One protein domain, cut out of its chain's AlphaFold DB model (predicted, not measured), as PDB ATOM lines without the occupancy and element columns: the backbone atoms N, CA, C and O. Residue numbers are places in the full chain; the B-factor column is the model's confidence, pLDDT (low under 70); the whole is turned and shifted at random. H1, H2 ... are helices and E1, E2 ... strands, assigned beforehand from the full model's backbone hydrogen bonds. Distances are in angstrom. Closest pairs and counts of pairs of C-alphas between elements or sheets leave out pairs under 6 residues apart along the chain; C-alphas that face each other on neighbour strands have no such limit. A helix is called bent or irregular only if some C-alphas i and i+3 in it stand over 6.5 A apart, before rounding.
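Overview. This is residues 2 to 71 of the 153 residues of an uncharacterized protein of Ignavibacteria bacterium (UniProt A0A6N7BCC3). A long hairpin, E2 and E3, makes a rod, with E1 beside E3 and H1 packed on one face near one end. The printed part has 70 residues, in the order E1, H1, E2, E3; the class is mixed and the sheet E1, E3, E2 antiparallel. It is extended, radius of gyration of the C-alphas 18.7 A, spans 66 by 23 by 15 A.

Arrangement. E1, residues 4 to 11, is antiparallel to E3, residues 49 to 67, N 7 and O 64 within hydrogen-bond range at 3.0 A. H1, residues 13 to 25, is on the sheet; its closest C-alphas to E3 are Pro 13 and Val 60, 5.5 A. H1 is irregular, C-alphas 14 and 17 being 7.7 A apart, with 7 of 9 O i to N i+4 pairs within range. E2, residues 29 to 46, bends by 54 degrees at residue 43; N 38 and O 57 are 2.9 A apart.

Along the chain. E1 begins at C-alpha 4 (94.931, 130.339, 140.663); E3, 56.6 A long, ends at C-alpha 67 (96.539, 133.982, 142.769).

Size, cuts and confidence. The printed part has no cut; residue 2 has pLDDT under 70.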
ATOM      1  N   ALA A   2      91.224 129.227 146.682       69.12
ATOM      2  CA  ALA A   2      91.574 130.418 145.917       69.12
ATOM      3  C   ALA A   2      91.735 130.019 144.443       69.12
ATOM      4  O   ALA A   2      92.271 128.949 144.144       69.12
ATOM      5  N   ARG A   3      91.196 130.820 143.521       86.62
ATOM      6  CA  ARG A   3      91.379 130.567 142.090       86.62
ATOM      7  C   ARG A   3      92.805 130.975 141.729       86.62
ATOM      8  O   ARG A   3      93.211 132.090 142.034       86.62
ATOM      9  N   THR A   4      93.548 130.088 141.084       91.19
ATOM     10  CA  THR A   4      94.931 130.339 140.663       91.19
ATOM     11  C   THR A   4      95.066 130.132 139.164       91.19
ATOM     12  O   THR A   4      94.438 129.232 138.605       91.19
ATOM     13  N   GLU A   5      95.907 130.931 138.520       92.75
ATOM     14  CA  GLU A   5      96.374 130.689 137.155       92.75
ATOM     15  C   GLU A   5      97.785 130.100 137.182       92.75
ATOM     16  O   GLU A   5      98.536 130.319 138.132       92.75
ATOM     17  N   SER A   6      98.141 129.323 136.158       93.56
ATOM     18  CA  SER A   6      99.444 128.663 136.064       93.56
ATOM     19  C   SER A   6     100.054 128.823 134.682       93.56
ATOM     20  O   SER A   6      99.344 128.722 133.680       93.56
ATOM     21  N   VAL A   7     101.371 128.984 134.627       94.19
ATOM     22  CA  VAL A   7     102.136 129.095 133.383       94.19
ATOM     23  C   VAL A   7     103.422 128.283 133.493       94.19
ATOM     24  O   VAL A   7     103.974 128.115 134.581       94.19
ATOM     25  N   SER A   8     103.900 127.757 132.367       94.00
ATOM     26  CA  SER A   8     105.166 127.028 132.302       94.00
ATOM     27  C   SER A   8     106.113 127.647 131.282       94.00
ATOM     28  O   SER A   8     105.701 127.896 130.149       94.00
ATOM     29  N   PHE A   9     107.379 127.805 131.658       92.44
ATOM     30  CA  PHE A   9     108.450 128.302 130.799       92.44
ATOM     31  C   PHE A   9     109.544 127.251 130.640       92.44
ATOM     32  O   PHE A   9     109.818 126.478 131.556       92.44
ATOM     33  N   GLN A  10     110.176 127.240 129.470       93.69
ATOM     34  CA  GLN A  10     111.406 126.498 129.222       93.69
ATOM     35  C   GLN A  10     112.535 127.511 129.104       93.69
ATOM     36  O   GLN A  10     112.462 128.423 128.280       93.69
ATOM     37  N   VAL A  11     113.553 127.374 129.943       93.50
ATOM     38  CA  VAL A  11     114.689 128.293 129.976       93.50
ATOM     39  C   VAL A  11     115.999 127.534 129.929       93.50
ATOM     40  O   VAL A  11     116.089 126.377 130.331       93.50
ATOM     41  N   HIS A  12     117.038 128.196 129.433       92.88
ATOM     42  CA  HIS A  12     118.389 127.670 129.551       92.88
ATOM     43  C   HIS A  12     118.791 127.631 131.041       92.88
ATOM     44  O   HIS A  12     118.501 128.605 131.738       92.88
ATOM     45  N   PRO A  13     119.496 126.590 131.530       91.50
ATOM     46  CA  PRO A  13     119.863 126.457 132.946       91.50
ATOM     47  C   PRO A  13     120.570 127.694 133.517       91.50
ATOM     48  O   PRO A  13     120.223 128.186 134.582       91.50
ATOM     49  N   ASN A  14     121.487 128.291 132.748       93.75
ATOM     50  CA  ASN A  14     122.190 129.521 133.150       93.75
ATOM     51  C   ASN A  14     121.275 130.739 133.395       93.75
ATOM     52  O   ASN A  14     121.707 131.699 134.024       93.75
ATOM     53  N   ASN A  15     120.043 130.721 132.881       92.88
ATOM     54  CA  ASN A  15     119.080 131.817 132.995       92.88
ATOM     55  C   ASN A  15     117.920 131.481 133.946       92.88
ATOM     56  O   ASN A  15     116.978 132.265 134.036       92.88
ATOM     57  N   GLU A  16     117.970 130.339 134.641       92.06
ATOM     58  CA  GLU A  16     116.912 129.896 135.552       92.06
ATOM     59  C   GLU A  16     116.593 130.959 136.605       92.06
ATOM     60  O   GLU A  16     115.463 131.445 136.666       92.06
ATOM     61  N   GLN A  17     117.601 131.375 137.376       94.12
ATOM     62  CA  GLN A  17     117.404 132.339 138.457       94.12
ATOM     63  C   GLN A  17     116.899 133.685 137.932       94.12
ATOM     64  O   GLN A  17     115.959 134.245 138.480       94.12
ATOM     65  N   ALA A  18     117.452 134.162 136.813       94.12
ATOM     66  CA  ALA A  18     117.022 135.416 136.203       94.12
ATOM     67  C   ALA A  18     115.545 135.380 135.773       94.12
ATOM     68  O   ALA A  18     114.838 136.380 135.905       94.12
ATOM     69  N   GLN A  19     115.063 134.231 135.281       94.69
ATOM     70  CA  GLN A  19     113.650 134.060 134.953       94.69
ATOM     71  C   GLN A  19     112.787 134.002 136.216       94.69
ATOM     72  O   GLN A  19     111.718 134.606 136.231       94.69
ATOM     73  N   ILE A  20     113.227 133.300 137.264       94.62
ATOM     74  CA  ILE A  20     112.507 133.237 138.544       94.62
ATOM     75  C   ILE A  20     112.359 134.640 139.133       94.62
ATOM     76  O   ILE A  20     111.237 135.044 139.426       94.62
ATOM     77  N   ASP A  21     113.449 135.403 139.217       95.12
ATOM     78  CA  ASP A  21     113.453 136.765 139.757       95.12
ATOM     79  C   ASP A  21     112.520 137.685 138.957       95.12
ATOM     80  O   ASP A  21     111.778 138.486 139.524       95.12
ATOM     81  N   LEU A  22     112.520 137.565 137.624       94.38
ATOM     82  CA  LEU A  22     111.624 138.337 136.762       94.38
ATOM     83  C   LEU A  22     110.154 137.985 137.014       94.38
ATOM     84  O   LEU A  22     109.317 138.876 137.130       94.38
ATOM     85  N   MET A  23     109.838 136.695 137.086       94.62
ATOM     86  CA  MET A  23     108.473 136.211 137.291       94.62
ATOM     87  C   MET A  23     107.948 136.586 138.681       94.62
ATOM     88  O   MET A  23     106.799 137.008 138.802       94.62
ATOM     89  N   GLN A  24     108.798 136.511 139.708       93.00
ATOM     90  CA  GLN A  24     108.466 136.916 141.073       93.00
ATOM     91  C   GLN A  24     108.051 138.383 141.161       93.00
ATOM     92  O   GLN A  24     107.076 138.675 141.846       93.00
ATOM     93  N   LYS A  25     108.699 139.285 140.405       92.56
ATOM     94  CA  LYS A  25     108.254 140.688 140.311       92.56
ATOM     95  C   LYS A  25     106.799 140.765 139.849       92.56
ATOM     96  O   LYS A  25     105.975 141.407 140.472       92.56
ATOM     97  N   PHE A  26     106.404 140.002 138.837       93.19
ATOM     98  CA  PHE A  26     105.001 139.940 138.392       93.19
ATOM     99  C   PHE A  26     104.068 139.120 139.310       93.19
ATOM    100  O   PHE A  26     102.990 138.698 138.870       93.19
ATOM    101  N   HIS A  27     104.462 138.905 140.571       92.50
ATOM    102  CA  HIS A  27     103.722 138.179 141.604       92.50
ATOM    103  C   HIS A  27     103.444 136.713 141.253       92.50
ATOM    104  O   HIS A  27     102.497 136.093 141.746       92.50
ATOM    105  N   TRP A  28     104.271 136.133 140.385       94.50
ATOM    106  CA  TRP A  28     104.237 134.704 140.124       94.50
ATOM    107  C   TRP A  28     105.053 133.964 141.177       94.50
ATOM    108  O   TRP A  28     106.234 134.231 141.389       94.50
ATOM    109  N   SER A  29     104.428 132.978 141.805       93.44
ATOM    110  CA  SER A  29     105.080 132.071 142.740       93.44
ATOM    111  C   SER A  29     105.626 130.858 141.993       93.44
ATOM    112  O   SER A  29     104.968 130.291 141.119       93.44
ATOM    113  N   LEU A  30     106.865 130.468 142.302       95.12
ATOM    114  CA  LEU A  30     107.475 129.269 141.733       95.12
ATOM    115  C   LEU A  30     106.831 128.034 142.369       95.12
ATOM    116  O   LEU A  30     106.897 127.850 143.582       95.12
ATOM    117  N   LEU A  31     106.242 127.178 141.540       94.31
ATOM    118  CA  LEU A  31     105.608 125.937 141.975       94.31
ATOM    119  C   LEU A  31     106.542 124.738 141.794       94.31
ATOM    120  O   LEU A  31     106.584 123.856 142.645       94.31
ATOM    121  N   ASN A  32     107.277 124.693 140.681       93.56
ATOM    122  CA  ASN A  32     108.214 123.611 140.394       93.56
ATOM    123  C   ASN A  32     109.341 124.079 139.466       93.56
ATOM    124  O   ASN A  32     109.087 124.831 138.523       93.56
ATOM    125  N   SER A  33     110.547 123.561 139.689       94.12
ATOM    126  CA  SER A  33     111.674 123.650 138.760       94.12
ATOM    127  C   SER A  33     112.161 122.243 138.438       94.12
ATOM    128  O   SER A  33     112.414 121.442 139.338       94.12
ATOM    129  N   GLN A  34     112.239 121.920 137.149       93.56
ATOM    130  CA  GLN A  34     112.684 120.615 136.677       93.56
ATOM    131  C   GLN A  34     113.732 120.778 135.582       93.56
ATOM    132  O   GLN A  34     113.426 121.243 134.486       93.56
ATOM    133  N   GLU A  35     114.952 120.328 135.849       92.75
ATOM    134  CA  GLU A  35     116.003 120.235 134.842       92.75
ATOM    135  C   GLU A  35     115.774 119.015 133.937       92.75
ATOM    136  O   GLU A  35     115.535 117.900 134.406       92.75
ATOM    137  N   ILE A  36     115.824 119.235 132.624       91.00
ATOM    138  CA  ILE A  36     115.636 118.217 131.595       91.00
ATOM    139  C   ILE A  36     116.876 118.215 130.706       91.00
ATOM    140  O   ILE A  36     117.237 119.218 130.084       91.00
ATOM    141  N   LYS A  37     117.527 117.054 130.651       90.56
ATOM    142  CA  LYS A  37     118.669 116.793 129.785       90.56
ATOM    143  C   LYS A  37     118.375 115.558 128.948       90.56
ATOM    144  O   LYS A  37     118.396 114.441 129.463       90.56
ATOM    145  N   THR A  38     118.115 115.771 127.668       87.94
ATOM    146  CA  THR A  38     117.845 114.704 126.704       87.94
ATOM    147  C   THR A  38     119.063 114.551 125.809       87.94
ATOM    148  O   THR A  38     119.559 115.533 125.262       87.94
ATOM    149  N   ILE A  39     119.569 113.328 125.677       87.19
ATOM    150  CA  ILE A  39     120.626 112.995 124.723       87.19
ATOM    151  C   ILE A  39     120.032 111.964 123.775       87.19
ATOM    152  O   ILE A  39     119.801 110.824 124.175       87.19
ATOM    153  N   ASP A  40     119.771 112.384 122.547       85.31
ATOM    154  CA  ASP A  40     119.370 111.499 121.465       85.31
ATOM    155  C   ASP A  40     120.610 111.079 120.676       85.31
ATOM    156  O   ASP A  40     121.443 111.914 120.319       85.31
ATOM    157  N   ASN A  41     120.755 109.778 120.450       86.69
ATOM    158  CA  ASN A  41     121.853 109.204 119.686       86.69
ATOM    159  C   ASN A  41     121.252 108.378 118.556       86.69
ATOM    160  O   ASN A  41     120.740 107.282 118.794       86.69
ATOM    161  N   HIS A  42     121.370 108.865 117.325       86.19
ATOM    162  CA  HIS A  42     120.920 108.142 116.143       86.19
ATOM    163  C   HIS A  42     122.021 108.053 115.092       86.19
ATOM    164  O   HIS A  42     122.979 108.825 115.065       86.19
ATOM    165  N   LEU A  43     121.911 107.045 114.232       86.44
ATOM    166  CA  LEU A  43     122.809 106.872 113.099       86.44
ATOM    167  C   LEU A  43     122.178 107.550 111.879       86.44
ATOM    168  O   LEU A  43     121.081 107.178 111.464       86.44
ATOM    169  N   GLU A  44     122.869 108.522 111.290       85.88
ATOM    170  CA  GLU A  44     122.496 109.121 110.008       85.88
ATOM    171  C   GLU A  44     123.410 108.599 108.903       85.88
ATOM    172  O   GLU A  44     124.636 108.618 109.023       85.88
ATOM    173  N   ARG A  45     122.822 108.179 107.780       82.19
ATOM    174  CA  ARG A  45     123.575 107.854 106.566       82.19
ATOM    175  C   ARG A  45     123.609 109.074 105.646       82.19
ATOM    176  O   ARG A  45     122.561 109.514 105.176       82.19
ATOM    177  N   ARG A  46     124.802 109.601 105.351       82.19
ATOM    178  CA  ARG A  46     125.017 110.622 104.306       82.19
ATOM    179  C   ARG A  46     125.910 110.032 103.221       82.19
ATOM    180  O   ARG A  46     127.120 109.958 103.385       82.19
ATOM    181  N   GLY A  47     125.304 109.618 102.109       83.25
ATOM    182  CA  GLY A  47     126.011 108.897 101.047       83.25
ATOM    183  C   GLY A  47     126.277 107.443 101.445       83.25
ATOM    184  O   GLY A  47     125.339 106.731 101.803       83.25
ATOM    185  N   ASP A  48     127.537 107.008 101.389       87.25
ATOM    186  CA  ASP A  48     127.958 105.661 101.812       87.25
ATOM    187  C   ASP A  48     128.471 105.586 103.255       87.25
ATOM    188  O   ASP A  48     128.622 104.491 103.792       87.25
ATOM    189  N   ASP A  49     128.639 106.730 103.917       76.81
ATOM    190  CA  ASP A  49     129.119 106.783 105.292       76.81
ATOM    191  C   ASP A  49     127.957 106.805 106.295       76.81
ATOM    192  O   ASP A  49     126.945 107.498 106.112       76.81
ATOM    193  N   ILE A  50     128.128 106.057 107.387       82.75
ATOM    194  CA  ILE A  50     127.231 106.047 108.543       82.75
ATOM    195  C   ILE A  50     127.885 106.878 109.644       82.75
ATOM    196  O   ILE A  50     128.960 106.535 110.137       82.75
ATOM    197  N   TYR A  51     127.220 107.956 110.044       80.12
ATOM    198  CA  TYR A  51     127.666 108.851 111.101       80.12
ATOM    199  C   TYR A  51     126.781 108.680 112.330       80.12
ATOM    200  O   TYR A  51     125.559 108.612 112.222       80.12
ATOM    201  N   GLN A  52     127.395 108.651 113.508       80.06
ATOM    202  CA  GLN A  52     126.664 108.797 114.759       80.06
ATOM    203  C   GLN A  52     126.419 110.285 115.006       80.06
ATOM    204  O   GLN A  52     127.366 111.055 115.170       80.06
ATOM    205  N   VAL A  53     125.151 110.682 115.012       80.88
ATOM    206  CA  VAL A  53     124.719 112.041 115.323       80.88
ATOM    207  C   VAL A  53     124.145 112.025 116.732       80.88
ATOM    208  O   VAL A  53     123.223 111.272 117.033       80.88
ATOM    209  N   SER A  54     124.726 112.838 117.611       81.44
ATOM    210  CA  SER A  54     124.217 113.053 118.963       81.44
ATOM    211  C   SER A  54     123.550 114.423 119.040       81.44
ATOM    212  O   SER A  54     124.222 115.436 118.834       81.44
ATOM    213  N   SER A  55     122.258 114.466 119.358       81.38
ATOM    214  CA  SER A  55     121.546 115.704 119.678       81.38
ATOM    215  C   SER A  55     121.367 115.799 121.189       81.38
ATOM    216  O   SER A  55     120.773 114.915 121.803       81.38
ATOM    217  N   SER A  56     121.902 116.850 121.810       85.81
ATOM    218  CA  SER A  56     121.719 117.101 123.240       85.81
ATOM    219  C   SER A  56     120.830 118.318 123.457       85.81
ATOM    220  O   SER A  56     121.209 119.431 123.089       85.81
ATOM    221  N   GLU A  57     119.695 118.122 124.112       87.12
ATOM    222  CA  GLU A  57     118.827 119.196 124.587       87.12
ATOM    223  C   GLU A  57     119.014 119.358 126.094       87.12
ATOM    224  O   GLU A  57     118.963 118.384 126.846       87.12
ATOM    225  N   HIS A  58     119.246 120.590 126.546       92.12
ATOM    226  CA  HIS A  58     119.444 120.902 127.959       92.12
ATOM    227  C   HIS A  58     118.683 122.173 128.323       92.12
ATOM    228  O   HIS A  58     119.031 123.266 127.874       92.12
ATOM    229  N   TYR A  59     117.619 122.022 129.109       92.88
ATOM    230  CA  TYR A  59     116.773 123.128 129.546       92.88
ATOM    231  C   TYR A  59     116.169 122.858 130.926       92.88
ATOM    232  O   TYR A  59     116.083 121.721 131.379       92.88
ATOM    233  N   VAL A  60     115.722 123.915 131.593       93.50
ATOM    234  CA  VAL A  60     114.970 123.852 132.846       93.50
ATOM    235  C   VAL A  60     113.529 124.249 132.562       93.50
ATOM    236  O   VAL A  60     113.257 125.289 131.957       93.50
ATOM    237  N   LYS A  61     112.588 123.402 132.972       95.25
ATOM    238  CA  LYS A  61     111.157 123.677 132.924       95.25
ATOM    239  C   LYS A  61     110.719 124.277 134.255       95.25
ATOM    240  O   LYS A  61     110.697 123.592 135.275       95.25
ATOM    241  N   LEU A  62     110.312 125.538 134.215       95.44
ATOM    242  CA  LEU A  62     109.791 126.272 135.362       95.44
ATOM    243  C   LEU A  62     108.271 126.319 135.289       95.44
ATOM    244  O   LEU A  62     107.708 126.640 134.243       95.44
ATOM    245  N   THR A  63     107.601 125.996 136.390       95.94
ATOM    246  CA  THR A  63     106.145 126.103 136.521       95.94
ATOM    247  C   THR A  63     105.827 127.119 137.597       95.94
ATOM    248  O   THR A  63     106.308 126.992 138.722       95.94
ATOM    249  N   PHE A  64     105.002 128.100 137.256       95.88
ATOM    250  CA  PHE A  64     104.585 129.162 138.155       95.88
ATOM    251  C   PHE A  64     103.077 129.135 138.369       95.88
ATOM    252  O   PHE A  64     102.324 128.724 137.480       95.88
ATOM    253  N   ASN A  65     102.644 129.613 139.528       94.75
ATOM    254  CA  ASN A  65     101.252 129.898 139.838       94.75
ATOM    255  C   ASN A  65     101.087 131.344 140.328       94.75
ATOM    256  O   ASN A  65     101.989 131.918 140.929       94.75
ATOM    257  N   ARG A  66      99.930 131.943 140.059       93.50
ATOM    258  CA  ARG A  66      99.557 133.261 140.581       93.50
ATOM    259  C   ARG A  66      98.119 133.235 141.062       93.50
ATOM    260  O   ARG A  66      97.250 132.627 140.431       93.50
ATOM    261  N   GLU A  67      97.876 133.865 142.200       91.19
ATOM    262  CA  GLU A  67      96.539 133.982 142.769       91.19
ATOM    263  C   GLU A  67      95.711 134.998 141.980       91.19
ATOM    264  O   GLU A  67      96.182 136.078 141.629       91.19
ATOM    265  N   LEU A  68      94.458 134.650 141.685       88.88
ATOM    266  CA  LEU A  68      93.540 135.532 140.958       88.88
ATOM    267  C   LEU A  68      92.846 136.558 141.865       88.88
ATOM    268  O   LEU A  68      92.165 137.439 141.352       88.88
ATOM    269  N   ASP A  69      93.007 136.430 143.183       87.56
ATOM    270  CA  ASP A  69      92.405 137.311 144.196       87.56
ATOM    271  C   ASP A  69      93.380 138.400 144.687       87.56
ATOM    272  O   ASP A  69      93.144 139.066 145.693       87.56
ATOM    273  N   LEU A  70      94.505 138.577 143.987       87.06
ATOM    274  CA  LEU A  70      95.509 139.581 144.325       87.06
ATOM    275  C   LEU A  70      94.943 141.005 144.107       87.06
ATOM    276  O   LEU A  70      94.359 141.269 143.044       87.06
ATOM    277  N   PRO A  71      95.128 141.956 145.045       86.38
ATOM    278  CA  PRO A  71      94.795 143.355 144.789       86.38
ATOM    279  C   PRO A  71      95.559 143.880 143.563       86.38
ATOM    280  O   PRO A  71      96.704 143.514 143.324       86.38
TER     281      PRO A  71